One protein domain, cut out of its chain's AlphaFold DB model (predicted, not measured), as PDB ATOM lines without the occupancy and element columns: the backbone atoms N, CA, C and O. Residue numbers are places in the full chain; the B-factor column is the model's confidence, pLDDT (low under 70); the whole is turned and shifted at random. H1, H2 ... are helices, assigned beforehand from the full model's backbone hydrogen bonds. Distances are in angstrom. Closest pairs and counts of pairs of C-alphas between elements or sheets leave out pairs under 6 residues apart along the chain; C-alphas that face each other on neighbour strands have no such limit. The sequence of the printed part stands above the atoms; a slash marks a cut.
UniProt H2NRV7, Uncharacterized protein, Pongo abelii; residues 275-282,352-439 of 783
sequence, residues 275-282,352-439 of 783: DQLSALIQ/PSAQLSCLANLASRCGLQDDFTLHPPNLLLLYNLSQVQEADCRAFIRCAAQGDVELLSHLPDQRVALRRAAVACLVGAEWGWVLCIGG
ATOM      1  N   ASP A 275      -2.303 102.459   8.236       69.44
ATOM      2  CA  ASP A 275      -1.367 103.529   7.878       69.44
ATOM      3  C   ASP A 275      -1.298 104.639   8.940       69.44
ATOM      4  O   ASP A 275      -0.223 105.180   9.203       69.44
ATOM      5  N   GLN A 276      -2.416 104.938   9.614       65.19
ATOM      6  CA  GLN A 276      -2.435 105.897  10.725       65.19
ATOM      7  C   GLN A 276      -1.734 105.331  11.962       65.19
ATOM      8  O   GLN A 276      -0.976 106.052  12.610       65.19
ATOM      9  N   LEU A 277      -1.930 104.042  12.266       69.06
ATOM     10  CA  LEU A 277      -1.210 103.376  13.352       69.06
ATOM     11  C   LEU A 277       0.300 103.284  13.055       69.06
ATOM     12  O   LEU A 277       1.106 103.565  13.941       69.06
ATOM     13  N   SER A 278       0.686 102.973  11.813       69.56
ATOM     14  CA  SER A 278       2.090 102.943  11.375       69.56
ATOM     15  C   SER A 278       2.755 104.316  11.519       69.56
ATOM     16  O   SER A 278       3.742 104.459  12.245       69.56
ATOM     17  N   ALA A 279       2.157 105.365  10.942       69.56
ATOM     18  CA  ALA A 279       2.657 106.736  11.048       69.56
ATOM     19  C   ALA A 279       2.747 107.228  12.508       69.56
ATOM     20  O   ALA A 279       3.624 108.023  12.852       69.56
ATOM     21  N   LEU A 280       1.863 106.745  13.384       66.88
ATOM     22  CA  LEU A 280       1.879 107.042  14.812       66.88
ATOM     23  C   LEU A 280       3.025 106.328  15.548       66.88
ATOM     24  O   LEU A 280       3.743 106.977  16.309       66.88
ATOM     25  N   ILE A 281       3.255 105.035  15.295       69.00
ATOM     26  CA  ILE A 281       4.377 104.277  15.882       69.00
ATOM     27  C   ILE A 281       5.725 104.872  15.433       69.00
ATOM     28  O   ILE A 281       6.624 105.060  16.256       69.00
ATOM     29  N   GLN A 282       5.837 105.264  14.162       69.38
ATOM     30  CA  GLN A 282       7.009 105.954  13.611       69.38
ATOM     31  C   GLN A 282       7.243 107.325  14.268       69.38
ATOM     32  O   GLN A 282       8.367 107.657  14.649       69.38
ATOM     33  N   PRO A 352       4.962 100.641  31.951       56.34
ATOM     34  CA  PRO A 352       5.224 100.828  30.516       56.34
ATOM     35  C   PRO A 352       5.267  99.543  29.677       56.34
ATOM     36  O   PRO A 352       4.846  99.543  28.523       56.34
ATOM     37  N   SER A 353       5.712  98.424  30.257       57.09
ATOM     38  CA  SER A 353       5.727  97.116  29.589       57.09
ATOM     39  C   SER A 353       4.326  96.573  29.270       57.09
ATOM     40  O   SER A 353       4.155  95.909  28.252       57.09
ATOM     41  N   ALA A 354       3.301  96.895  30.066       58.94
ATOM     42  CA  ALA A 354       1.917  96.505  29.780       58.94
ATOM     43  C   ALA A 354       1.308  97.340  28.638       58.94
ATOM     44  O   ALA A 354       0.621  96.795  27.772       58.94
ATOM     45  N   GLN A 355       1.608  98.645  28.600       62.12
ATOM     46  CA  GLN A 355       1.207  99.541  27.508       62.12
ATOM     47  C   GLN A 355       1.863  99.111  26.185       62.12
ATOM     48  O   GLN A 355       1.167  98.890  25.194       62.12
ATOM     49  N   LEU A 356       3.186  98.900  26.191       69.00
ATOM     50  CA  LEU A 356       3.928  98.392  25.035       69.00
ATOM     51  C   LEU A 356       3.449  97.000  24.593       69.00
ATOM     52  O   LEU A 356       3.360  96.752  23.396       69.00
ATOM     53  N   SER A 357       3.093  96.105  25.522       67.44
ATOM     54  CA  SER A 357       2.572  94.778  25.172       67.44
ATOM     55  C   SER A 357       1.217  94.862  24.463       67.44
ATOM     56  O   SER A 357       1.023  94.194  23.447       67.44
ATOM     57  N   CYS A 358       0.285  95.712  24.916       65.44
ATOM     58  CA  CYS A 358      -0.981  95.880  24.194       65.44
ATOM     59  C   CYS A 358      -0.778  96.597  22.838       65.44
ATOM     60  O   CYS A 358      -1.429  96.229  21.861       65.44
ATOM     61  N   LEU A 359       0.191  97.521  22.723       72.44
ATOM     62  CA  LEU A 359       0.581  98.132  21.442       72.44
ATOM     63  C   LEU A 359       1.223  97.124  20.467       72.44
ATOM     64  O   LEU A 359       0.929  97.163  19.276       72.44
ATOM     65  N   ALA A 360       2.046  96.188  20.949       72.75
ATOM     66  CA  ALA A 360       2.627  95.120  20.130       72.75
ATOM     67  C   ALA A 360       1.548  94.159  19.602       72.75
ATOM     68  O   ALA A 360       1.514  93.852  18.412       72.75
ATOM     69  N   ASN A 361       0.612  93.753  20.467       73.44
ATOM     70  CA  ASN A 361      -0.547  92.948  20.073       73.44
ATOM     71  C   ASN A 361      -1.444  93.674  19.052       73.44
ATOM     72  O   ASN A 361      -1.965  93.043  18.134       73.44
ATOM     73  N   LEU A 362      -1.611  94.994  19.181       70.69
ATOM     74  CA  LEU A 362      -2.343  95.811  18.215       70.69
ATOM     75  C   LEU A 362      -1.618  95.876  16.859       70.69
ATOM     76  O   LEU A 362      -2.229  95.595  15.833       70.69
ATOM     77  N   ALA A 363      -0.316  96.172  16.847       73.56
ATOM     78  CA  ALA A 363       0.481  96.219  15.619       73.56
ATOM     79  C   ALA A 363       0.518  94.860  14.886       73.56
ATOM     80  O   ALA A 363       0.438  94.824  13.658       73.56
ATOM     81  N   SER A 364       0.548  93.748  15.635       72.56
ATOM     82  CA  SER A 364       0.384  92.389  15.102       72.56
ATOM     83  C   SER A 364      -0.975  92.206  14.409       72.56
ATOM     84  O   SER A 364      -1.016  91.814  13.243       72.56
ATOM     85  N   ARG A 365      -2.086  92.588  15.063       69.31
ATOM     86  CA  ARG A 365      -3.450  92.529  14.490       69.31
ATOM     87  C   ARG A 365      -3.644  93.417  13.259       69.31
ATOM     88  O   ARG A 365      -4.400  93.051  12.367       69.31
ATOM     89  N   CYS A 366      -2.978  94.569  13.202       71.56
ATOM     90  CA  CYS A 366      -3.054  95.498  12.072       71.56
ATOM     91  C   CYS A 366      -2.112  95.139  10.906       71.56
ATOM     92  O   CYS A 366      -2.055  95.890   9.934       71.56
ATOM     93  N   GLY A 367      -1.367  94.028  10.985       73.50
ATOM     94  CA  GLY A 367      -0.447  93.612   9.924       73.50
ATOM     95  C   GLY A 367       0.711  94.589   9.715       73.50
ATOM     96  O   GLY A 367       1.084  94.853   8.577       73.50
ATOM     97  N   LEU A 368       1.248  95.169  10.796       78.31
ATOM     98  CA  LEU A 368       2.415  96.067  10.778       78.31
ATOM     99  C   LEU A 368       3.737  95.332  11.065       78.31
ATOM    100  O   LEU A 368       4.732  95.955  11.419       78.31
ATOM    101  N   GLN A 369       3.754  94.001  10.987       73.50
ATOM    102  CA  GLN A 369       4.923  93.223  11.404       73.50
ATOM    103  C   GLN A 369       6.049  93.266  10.376       73.50
ATOM    104  O   GLN A 369       7.206  93.288  10.773       73.50
ATOM    105  N   ASP A 370       5.724  93.387   9.092       76.31
ATOM    106  CA  ASP A 370       6.694  93.525   7.999       76.31
ATOM    107  C   ASP A 370       7.408  94.896   8.043       76.31
ATOM    108  O   ASP A 370       8.575  95.023   7.682       76.31
ATOM    109  N   ASP A 371       6.743  95.914   8.605       81.12
ATOM    110  CA  ASP A 371       7.268  97.275   8.801       81.12
ATOM    111  C   ASP A 371       8.179  97.409  10.050       81.12
ATOM    112  O   ASP A 371       8.534  98.523  10.449       81.12
ATOM    113  N   PHE A 372       8.594  96.300  10.688       84.75
ATOM    114  CA  PHE A 372       9.313  96.297  11.977       84.75
ATOM    115  C   PHE A 372      10.580  97.169  12.014       84.75
ATOM    116  O   PHE A 372      10.974  97.639  13.082       84.75
ATOM    117  N   THR A 373      11.231  97.391  10.869       85.00
ATOM    118  CA  THR A 373      12.438  98.231  10.756       85.00
ATOM    119  C   THR A 373      12.178  99.702  11.097       85.00
ATOM    120  O   THR A 373      13.110 100.414  11.469       85.00
ATOM    121  N   LEU A 374      10.919 100.144  11.024       82.06
ATOM    122  CA  LEU A 374      10.465 101.509  11.298       82.06
ATOM    123  C   LEU A 374       9.924 101.685  12.734       82.06
ATOM    124  O   LEU A 374       9.433 102.758  13.090       82.06
ATOM    125  N   HIS A 375       9.982 100.638  13.564       83.25
ATOM    126  CA  HIS A 375       9.385 100.610  14.901       83.25
ATOM    127  C   HIS A 375      10.408 100.824  16.037       83.25
ATOM    128  O   HIS A 375      11.575 100.447  15.907       83.25
ATOM    129  N   PRO A 376       9.991 101.379  17.198       84.19
ATOM    130  CA  PRO A 376      10.867 101.523  18.359       84.19
ATOM    131  C   PRO A 376      11.439 100.172  18.837       84.19
ATOM    132  O   PRO A 376      10.658  99.246  19.070       84.19
ATOM    133  N   PRO A 377      12.752 100.053  19.118       86.94
ATOM    134  CA  PRO A 377      13.354  98.830  19.665       86.94
ATOM    135  C   PRO A 377      12.631  98.260  20.897       86.94
ATOM    136  O   PRO A 377      12.376  97.060  20.972       86.94
ATOM    137  N   ASN A 378      12.202  99.131  21.819       84.75
ATOM    138  CA  ASN A 378      11.450  98.759  23.026       84.75
ATOM    139  C   ASN A 378      10.086  98.101  22.738       84.75
ATOM    140  O   ASN A 378       9.577  97.365  23.579       84.75
ATOM    141  N   LEU A 379       9.488  98.368  21.572       84.31
ATOM    142  CA  LEU A 379       8.234  97.753  21.136       84.31
ATOM    143  C   LEU A 379       8.481  96.352  20.556       84.31
ATOM    144  O   LEU A 379       7.742  95.418  20.869       84.31
ATOM    145  N   LEU A 380       9.558  96.188  19.782       88.12
ATOM    146  CA  LEU A 380       9.947  94.911  19.172       88.12
ATOM    147  C   LEU A 380      10.316  93.837  20.210       88.12
ATOM    148  O   LEU A 380      10.081  92.655  19.976       88.12
ATOM    149  N   LEU A 381      10.803  94.229  21.396       86.75
ATOM    150  CA  LEU A 381      11.020  93.309  22.526       86.75
ATOM    151  C   LEU A 381       9.749  92.543  22.958       86.75
ATOM    152  O   LEU A 381       9.844  91.498  23.603       86.75
ATOM    153  N   LEU A 382       8.558  93.044  22.621       84.00
ATOM    154  CA  LEU A 382       7.265  92.469  23.012       84.00
ATOM    155  C   LEU A 382       6.463  91.912  21.828       84.00
ATOM    156  O   LEU A 382       5.289  91.578  21.987       84.00
ATOM    157  N   TYR A 383       7.085  91.795  20.653       84.25
ATOM    158  CA  TYR A 383       6.483  91.134  19.498       84.25
ATOM    159  C   TYR A 383       6.436  89.616  19.695       84.25
ATOM    160  O   TYR A 383       7.285  89.022  20.370       84.25
ATOM    161  N   ASN A 384       5.441  88.981  19.076       82.06
ATOM    162  CA  ASN A 384       5.364  87.531  19.026       82.06
ATOM    163  C   ASN A 384       6.399  87.004  18.024       82.06
ATOM    164  O   ASN A 384       6.262  87.171  16.813       82.06
ATOM    165  N   LEU A 385       7.418  86.316  18.536       82.06
ATOM    166  CA  LEU A 385       8.501  85.772  17.721       82.06
ATOM    167  C   LEU A 385       8.015  84.721  16.708       82.06
ATOM    168  O   LEU A 385       8.701  84.495  15.720       82.06
ATOM    169  N   SER A 386       6.830  84.118  16.899       77.69
ATOM    170  CA  SER A 386       6.260  83.132  15.962       77.69
ATOM    171  C   SER A 386       5.763  83.741  14.645       77.69
ATOM    172  O   SER A 386       5.182  83.027  13.831       77.69
ATOM    173  N   GLN A 387       5.901  85.057  14.477       76.25
ATOM    174  CA  GLN A 387       5.452  85.819  13.311       76.25
ATOM    175  C   GLN A 387       6.626  86.506  12.584       76.25
ATOM    176  O   GLN A 387       6.418  87.144  11.557       76.25
ATOM    177  N   VAL A 388       7.860  86.353  13.087       81.56
ATOM    178  CA  VAL A 388       9.091  86.828  12.435       81.56
ATOM    179  C   VAL A 388       9.541  85.785  11.411       81.56
ATOM    180  O   VAL A 388       9.726  84.620  11.762       81.56
ATOM    181  N   GLN A 389       9.722  86.195  10.155       80.56
ATOM    182  CA  GLN A 389      10.138  85.308   9.064       80.56
ATOM    183  C   GLN A 389      11.630  84.953   9.129       80.56
ATOM    184  O   GLN A 389      12.437  85.685   9.711       80.56
ATOM    185  N   GLU A 390      12.017  83.848   8.479       76.81
ATOM    186  CA  GLU A 390      13.406  83.371   8.506       76.81
ATOM    187  C   GLU A 390      14.400  84.385   7.921       76.81
ATOM    188  O   GLU A 390      15.418  84.691   8.551       76.81
ATOM    189  N   ALA A 391      14.067  84.971   6.769       82.38
ATOM    190  CA  ALA A 391      14.875  86.010   6.133       82.38
ATOM    191  C   ALA A 391      15.102  87.226   7.056       82.38
ATOM    192  O   ALA A 391      16.197  87.798   7.094       82.38
ATOM    193  N   ASP A 392      14.092  87.583   7.850       86.69
ATOM    194  CA  ASP A 392      14.078  88.792   8.669       86.69
ATOM    195  C   ASP A 392      14.722  88.629  10.047       86.69
ATOM    196  O   ASP A 392      15.072  89.636  10.658       86.69
ATOM    197  N   CYS A 393      14.974  87.402  10.526       86.00
ATOM    198  CA  CYS A 393      15.587  87.099  11.836       86.00
ATOM    199  C   CYS A 393      16.718  88.066  12.219       86.00
ATOM    200  O   CYS A 393      16.734  88.673  13.294       86.00
ATOM    201  N   ARG A 394      17.677  88.227  11.297       87.75
ATOM    202  CA  ARG A 394      18.900  89.016  11.496       87.75
ATOM    203  C   ARG A 394      18.666  90.524  11.418       87.75
ATOM    204  O   ARG A 394      19.479  91.281  11.941       87.75
ATOM    205  N   ALA A 395      17.596  90.976  10.774       89.56
ATOM    206  CA  ALA A 395      17.181  92.374  10.791       89.56
ATOM    207  C   ALA A 395      16.348  92.666  12.050       89.56
ATOM    208  O   ALA A 395      16.697  93.566  12.815       89.56
ATOM    209  N   PHE A 396      15.333  91.844  12.326       91.31
ATOM    210  CA  PHE A 396      14.445  91.960  13.479       91.31
ATOM    211  C   PHE A 396      15.215  91.956  14.803       91.31
ATOM    212  O   PHE A 396      15.078  92.893  15.588       91.31
ATOM    213  N   ILE A 397      16.088  90.966  15.041       90.31
ATOM    214  CA  ILE A 397      16.871  90.905  16.283       90.31
ATOM    215  C   ILE A 397      17.847  92.085  16.387       90.31
ATOM    216  O   ILE A 397      17.973  92.643  17.473       90.31
ATOM    217  N   ARG A 398      18.461  92.548  15.285       90.69
ATOM    218  CA  ARG A 398      19.333  93.744  15.301       90.69
ATOM    219  C   ARG A 398      18.580  95.005  15.738       90.69
ATOM    220  O   ARG A 398      19.171  95.874  16.376       90.69
ATOM    221  N   CYS A 399      17.299  95.122  15.396       90.00
ATOM    222  CA  CYS A 399      16.447  96.222  15.840       90.00
ATOM    223  C   CYS A 399      15.973  96.010  17.288       90.00
ATOM    224  O   CYS A 399      16.196  96.876  18.130       90.00
ATOM    225  N   ALA A 400      15.395  94.850  17.614       90.31
ATOM    226  CA  ALA A 400      14.864  94.543  18.945       90.31
ATOM    227  C   ALA A 400      15.938  94.592  20.047       90.31
ATOM    228  O   ALA A 400      15.715  95.170  21.109       90.31
ATOM    229  N   ALA A 401      17.135  94.064  19.782       90.00
ATOM    230  CA  ALA A 401      18.243  94.031  20.734       90.00
ATOM    231  C   ALA A 401      18.869  95.408  21.032       90.00
ATOM    232  O   ALA A 401      19.777  95.494  21.856       90.00
ATOM    233  N   GLN A 402      18.410  96.491  20.397       88.56
ATOM    234  CA  GLN A 402      18.771  97.858  20.790       88.56
ATOM    235  C   GLN A 402      17.843  98.437  21.871       88.56
ATOM    236  O   GLN A 402      18.122  99.522  22.377       88.56
ATOM    237  N   GLY A 403      16.760  97.736  22.224       84.50
ATOM    238  CA  GLY A 403      15.825  98.151  23.266       84.50
ATOM    239  C   GLY A 403      16.306  97.848  24.686       84.50
ATOM    240  O   GLY A 403      17.205  97.033  24.906       84.50
ATOM    241  N   ASP A 404      15.664  98.486  25.663       82.44
ATOM    242  CA  ASP A 404      15.894  98.232  27.083       82.44
ATOM    243  C   ASP A 404      15.288  96.886  27.512       82.44
ATOM    244  O   ASP A 404      14.076  96.737  27.701       82.44
ATOM    245  N   VAL A 405      16.159  95.895  27.704       82.56
ATOM    246  CA  VAL A 405      15.784  94.548  28.142       82.56
ATOM    247  C   VAL A 405      15.169  94.511  29.547       82.56
ATOM    248  O   VAL A 405      14.487  93.534  29.869       82.56
ATOM    249  N   GLU A 406      15.335  95.534  30.397       80.12
ATOM    250  CA  GLU A 406      14.709  95.582  31.731       80.12
ATOM    251  C   GLU A 406      13.184  95.752  31.666       80.12
ATOM    252  O   GLU A 406      12.485  95.350  32.599       80.12
ATOM    253  N   LEU A 407      12.631  96.191  30.528       77.19
ATOM    254  CA  LEU A 407      11.188  96.124  30.248       77.19
ATOM    255  C   LEU A 407      10.642  94.682  30.309       77.19
ATOM    256  O   LEU A 407       9.454  94.480  30.573       77.19
ATOM    257  N   LEU A 408      11.510  93.681  30.122       77.00
ATOM    258  CA  LEU A 408      11.202  92.250  30.201       77.00
ATOM    259  C   LEU A 408      11.436  91.643  31.597       77.00
ATOM    260  O   LEU A 408      11.293  90.435  31.767       77.00
ATOM    261  N   SER A 409      11.767  92.446  32.613       71.00
ATOM    262  CA  SER A 409      11.986  91.988  34.001       71.00
ATOM    263  C   SER A 409      10.783  91.260  34.625       71.00
ATOM    264  O   SER A 409      10.950  90.445  35.531       71.00
ATOM    265  N   HIS A 410       9.570  91.509  34.122       66.75
ATOM    266  CA  HIS A 410       8.336  90.807  34.503       66.75
ATOM    267  C   HIS A 410       7.864  89.770  33.465       66.75
ATOM    268  O   HIS A 410       6.794  89.190  33.630       66.75
ATOM    269  N   LEU A 411       8.637  89.537  32.398       72.62
ATOM    270  CA  LEU A 411       8.314  88.640  31.284       72.62
ATOM    271  C   LEU A 411       9.510  87.702  31.000       72.62
ATOM    272  O   LEU A 411      10.120  87.775  29.927       72.62
ATOM    273  N   PRO A 412       9.884  86.832  31.962       72.31
ATOM    274  CA  PRO A 412      11.097  86.019  31.874       72.31
ATOM    275  C   PRO A 412      11.087  85.078  30.664       72.31
ATOM    276  O   PRO A 412      12.113  84.932  30.001       72.31
ATOM    277  N   ASP A 413       9.933  84.499  30.324       74.19
ATOM    278  CA  ASP A 413       9.798  83.599  29.176       74.19
ATOM    279  C   ASP A 413      10.031  84.324  27.842       74.19
ATOM    280  O   ASP A 413      10.736  83.796  26.986       74.19
ATOM    281  N   GLN A 414       9.554  85.570  27.699       81.44
ATOM    282  CA  GLN A 414       9.817  86.414  26.523       81.44
ATOM    283  C   GLN A 414      11.308  86.769  26.412       81.44
ATOM    284  O   GLN A 414      11.883  86.662  25.330       81.44
ATOM    285  N   ARG A 415      11.971  87.130  27.525       84.19
ATOM    286  CA  ARG A 415      13.427  87.394  27.546       84.19
ATOM    287  C   ARG A 415      14.229  86.147  27.149       84.19
ATOM    288  O   ARG A 415      15.168  86.232  26.357       84.19
ATOM    289  N   VAL A 416      13.837  84.972  27.645       79.75
ATOM    290  CA  VAL A 416      14.461  83.687  27.285       79.75
ATOM    291  C   VAL A 416      14.190  83.312  25.822       79.75
ATOM    292  O   VAL A 416      15.108  82.840  25.149       79.75
ATOM    293  N   ALA A 417      12.981  83.544  25.309       81.62
ATOM    294  CA  ALA A 417      12.618  83.278  23.918       81.62
ATOM    295  C   ALA A 417      13.394  84.180  22.943       81.62
ATOM    296  O   ALA A 417      14.028  83.663  22.025       81.62
ATOM    297  N   LEU A 418      13.457  85.495  23.203       87.12
ATOM    298  CA  LEU A 418      14.271  86.452  22.438       87.12
ATOM    299  C   LEU A 418      15.736  86.025  22.364       87.12
ATOM    300  O   LEU A 418      16.330  86.011  21.288       87.12
ATOM    301  N   ARG A 419      16.319  85.621  23.499       84.12
ATOM    302  CA  ARG A 419      17.702  85.137  23.547       84.12
ATOM    303  C   ARG A 419      17.905  83.858  22.725       84.12
ATOM    304  O   ARG A 419      18.941  83.729  22.076       84.12
ATOM    305  N   ARG A 420      16.958  82.912  22.747       81.06
ATOM    306  CA  ARG A 420      17.025  81.690  21.920       81.06
ATOM    307  C   ARG A 420      16.929  82.024  20.432       81.06
ATOM    308  O   ARG A 420      17.785  81.577  19.674       81.06
ATOM    309  N   ALA A 421      15.961  82.855  20.043       83.19
ATOM    310  CA  ALA A 421      15.792  83.318  18.668       83.19
ATOM    311  C   ALA A 421      17.048  84.044  18.157       83.19
ATOM    312  O   ALA A 421      17.552  83.715  17.090       83.19
ATOM    313  N   ALA A 422      17.635  84.942  18.955       85.75
ATOM    314  CA  ALA A 422      18.874  85.633  18.605       85.75
ATOM    315  C   ALA A 422      20.055  84.674  18.356       85.75
ATOM    316  O   ALA A 422      20.808  84.864  17.403       85.75
ATOM    317  N   VAL A 423      20.201  83.617  19.166       79.69
ATOM    318  CA  VAL A 423      21.225  82.579  18.944       79.69
ATOM    319  C   VAL A 423      20.917  81.736  17.699       79.69
ATOM    320  O   VAL A 423      21.843  81.405  16.958       79.69
ATOM    321  N   ALA A 424      19.647  81.444  17.408       78.75
ATOM    322  CA  ALA A 424      19.248  80.767  16.171       78.75
ATOM    323  C   ALA A 424      19.559  81.617  14.920       78.75
ATOM    324  O   ALA A 424      20.162  81.100  13.977       78.75
ATOM    325  N   CYS A 425      19.270  82.928  14.946       81.56
ATOM    326  CA  CYS A 425      19.624  83.859  13.866       81.56
ATOM    327  C   CYS A 425      21.130  83.866  13.558       81.56
ATOM    328  O   CYS A 425      21.520  84.095  12.413       81.56
ATOM    329  N   LEU A 426      21.993  83.664  14.563       77.19
ATOM    330  CA  LEU A 426      23.441  83.594  14.357       77.19
ATOM    331  C   LEU A 426      23.828  82.332  13.590       77.19
ATOM    332  O   LEU A 426      24.467  82.432  12.546       77.19
ATOM    333  N   VAL A 427      23.407  81.164  14.084       69.25
ATOM    334  CA  VAL A 427      23.816  79.858  13.539       69.25
ATOM    335  C   VAL A 427      23.219  79.590  12.152       69.25
ATOM    336  O   VAL A 427      23.848  78.891  11.367       69.25
ATOM    337  N   GLY A 428      22.062  80.180  11.815       62.62
ATOM    338  CA  GLY A 428      21.486  80.097  10.464       62.62
ATOM    339  C   GLY A 428      21.065  78.678  10.079       62.62
ATOM    340  O   GLY A 428      21.365  78.215   8.984       62.62
ATOM    341  N   ALA A 429      20.443  77.958  11.014       50.56
ATOM    342  CA  ALA A 429      20.070  76.565  10.820       50.56
ATOM    343  C   ALA A 429      18.703  76.432  10.128       50.56
ATOM    344  O   ALA A 429      17.677  76.673  10.762       50.56
ATOM    345  N   GLU A 430      18.703  75.888   8.906       44.34
ATOM    346  CA  GLU A 430      17.521  75.503   8.099       44.34
ATOM    347  C   GLU A 430      16.554  74.531   8.821       44.34
ATOM    348  O   GLU A 430      15.451  74.256   8.358       44.34
ATOM    349  N   TRP A 431      16.958  74.007   9.985       45.25
ATOM    350  CA  TRP A 431      16.201  73.078  10.834       45.25
ATOM    351  C   TRP A 431      15.823  73.670  12.209       45.25
ATOM    352  O   TRP A 431      15.202  72.995  13.030       45.25
ATOM    353  N   GLY A 432      16.218  74.916  12.507       45.81
ATOM    354  CA  GLY A 432      16.111  75.515  13.846       45.81
ATOM    355  C   GLY A 432      14.772  76.193  14.160       45.81
ATOM    356  O   GLY A 432      14.365  76.247  15.324       45.81
ATOM    357  N   TRP A 433      14.075  76.694  13.140       49.00
ATOM    358  CA  TRP A 433      12.921  77.588  13.287       49.00
ATOM    359  C   TRP A 433      11.733  76.969  14.010       49.00
ATOM    360  O   TRP A 433      11.283  77.491  15.029       49.00
ATOM    361  N   VAL A 434      11.279  75.805  13.547       44.38
ATOM    362  CA  VAL A 434      10.150  75.079  14.152       44.38
ATOM    363  C   VAL A 434      10.433  74.720  15.621       44.38
ATOM    364  O   VAL A 434       9.525  74.711  16.456       44.38
ATOM    365  N   LEU A 435      11.704  74.484  15.966       47.25
ATOM    366  CA  LEU A 435      12.124  74.074  17.307       47.25
ATOM    367  C   LEU A 435      12.191  75.238  18.313       47.25
ATOM    368  O   LEU A 435      12.076  75.018  19.516       47.25
ATOM    369  N   CYS A 436      12.387  76.477  17.851       49.66
ATOM    370  CA  CYS A 436      12.597  77.627  18.735       49.66
ATOM    371  C   CYS A 436      11.315  78.307  19.235       49.66
ATOM    372  O   CYS A 436      11.389  79.016  20.241       49.66
ATOM    373  N   ILE A 437      10.169  78.123  18.560       49.19
ATOM    374  CA  ILE A 437       9.032  79.058  18.690       49.19
ATOM    375  C   ILE A 437       7.657  78.404  18.947       49.19
ATOM    376  O   ILE A 437       6.644  79.099  18.950       49.19
ATOM    377  N   GLY A 438       7.578  77.095  19.224       41.16
ATOM    378  CA  GLY A 438       6.296  76.508  19.662       41.16
ATOM    379  C   GLY A 438       6.205  74.990  19.823       41.16
ATOM    380  O   GLY A 438       5.254  74.512  20.439       41.16
ATOM    381  N   GLY A 439       7.160  74.212  19.307       36.47
ATOM    382  CA  GLY A 439       7.126  72.754  19.436       36.47
ATOM    383  C   GLY A 439       7.432  72.254  20.853       36.47
ATOM    384  O   GLY A 439       8.516  72.501  21.384       36.47
TER     385      GLY A 439
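AT A GLANCE: This is residues 275 to 282 and 352 to 439 of the 783 residues of an uncharacterized protein of Pongo abelii (UniProt H2NRV7). The two longest helices, H6 and H2, stand on two sides of a core made by the short helices H3 and H4 and by part of the loop of residues 381 to 392, with short H5 bridging them near one end. H1 lies outside H2 at one end of the long axis, and H7 packs on H6 toward the other. The printed part has 96 residues with seven named helices, H1 to H7 in order along the chain, and no named strand; its class is all helix. It is compact, with a radius of gyration of the C-alphas of 12.9 A and spans of 38 by 28 by 23 A.

HOW THE PARTS SIT: H6, residues 412 to 427, is the hub, touching three other helices. With residues 421 to 426 alone it touches H4, residues 393 to 400, at a steep tilt of 43 degrees, opposite ways; the closest C-alphas, of Cys 393 and Cys 425, are 5.6 A apart. With residues 417 to 424 alone it touches H7, residues 433 to 436, closest at the C-alphas of Ala 421 and Cys 436, 6.5 A. H6 and H5, residues 405 to 408, touch only at the corner, and only just, with 3 pairs of C-alphas within 8 A, closest at Leu 408 and Arg 415, 6.0 A. H4 touches H3, residues 377 to 380, where the C-alphas of Pro 377 and Ala 400 are closest at 4.6 A. H3 touches residues 356 to 360 alone of H2, residues 352 to 365, closest at the C-alphas of Leu 356 and Leu 379, 5.8 A. H2 and H5 only just touch, with 3 pairs of C-alphas within 8 A. H1, residues 275 to 282, is close to but not clearly touching H2, at a shallow tilt of 34.7 degrees, only just short of steep, opposite ways; the closest C-alphas, of Leu 277 and Ala 363, are 7.7 A apart. H2 and H6 are apart. Every O i to N i+4 pair is within hydrogen-bond range in H1, H2 and H6, and 3 of 4 in H4; H3, H5 and H7 are too short for such a pair.

IN THESE COORDINATES: H6 is 23.1 A long from first to last C-alpha, beginning at C-alpha 412 (11.097, 86.019, 31.874). H2 is 20.0 A long, H1 10.4 A and H4 10.3 A; H5 and H7 are each 5.5 A and H3 5.2 A. H1 begins at C-alpha 275 (-1.367, 103.529, 7.878), and H7 ends at C-alpha 436 (12.597, 77.627, 18.735).

THE WHOLE: The C-alphas farthest apart, of Gln 276 and Trp 431, are 37.7 A apart. Residues 283 to 351 are not printed, and C-alphas 282 and 352 are 17.8 A apart across the cut. The links H2 to H3 and H3 to H4 are long. Mean pLDDT of the printed part is 74.2; residues under 70 include 275 to 282, 352 to 358 and 427 to 439.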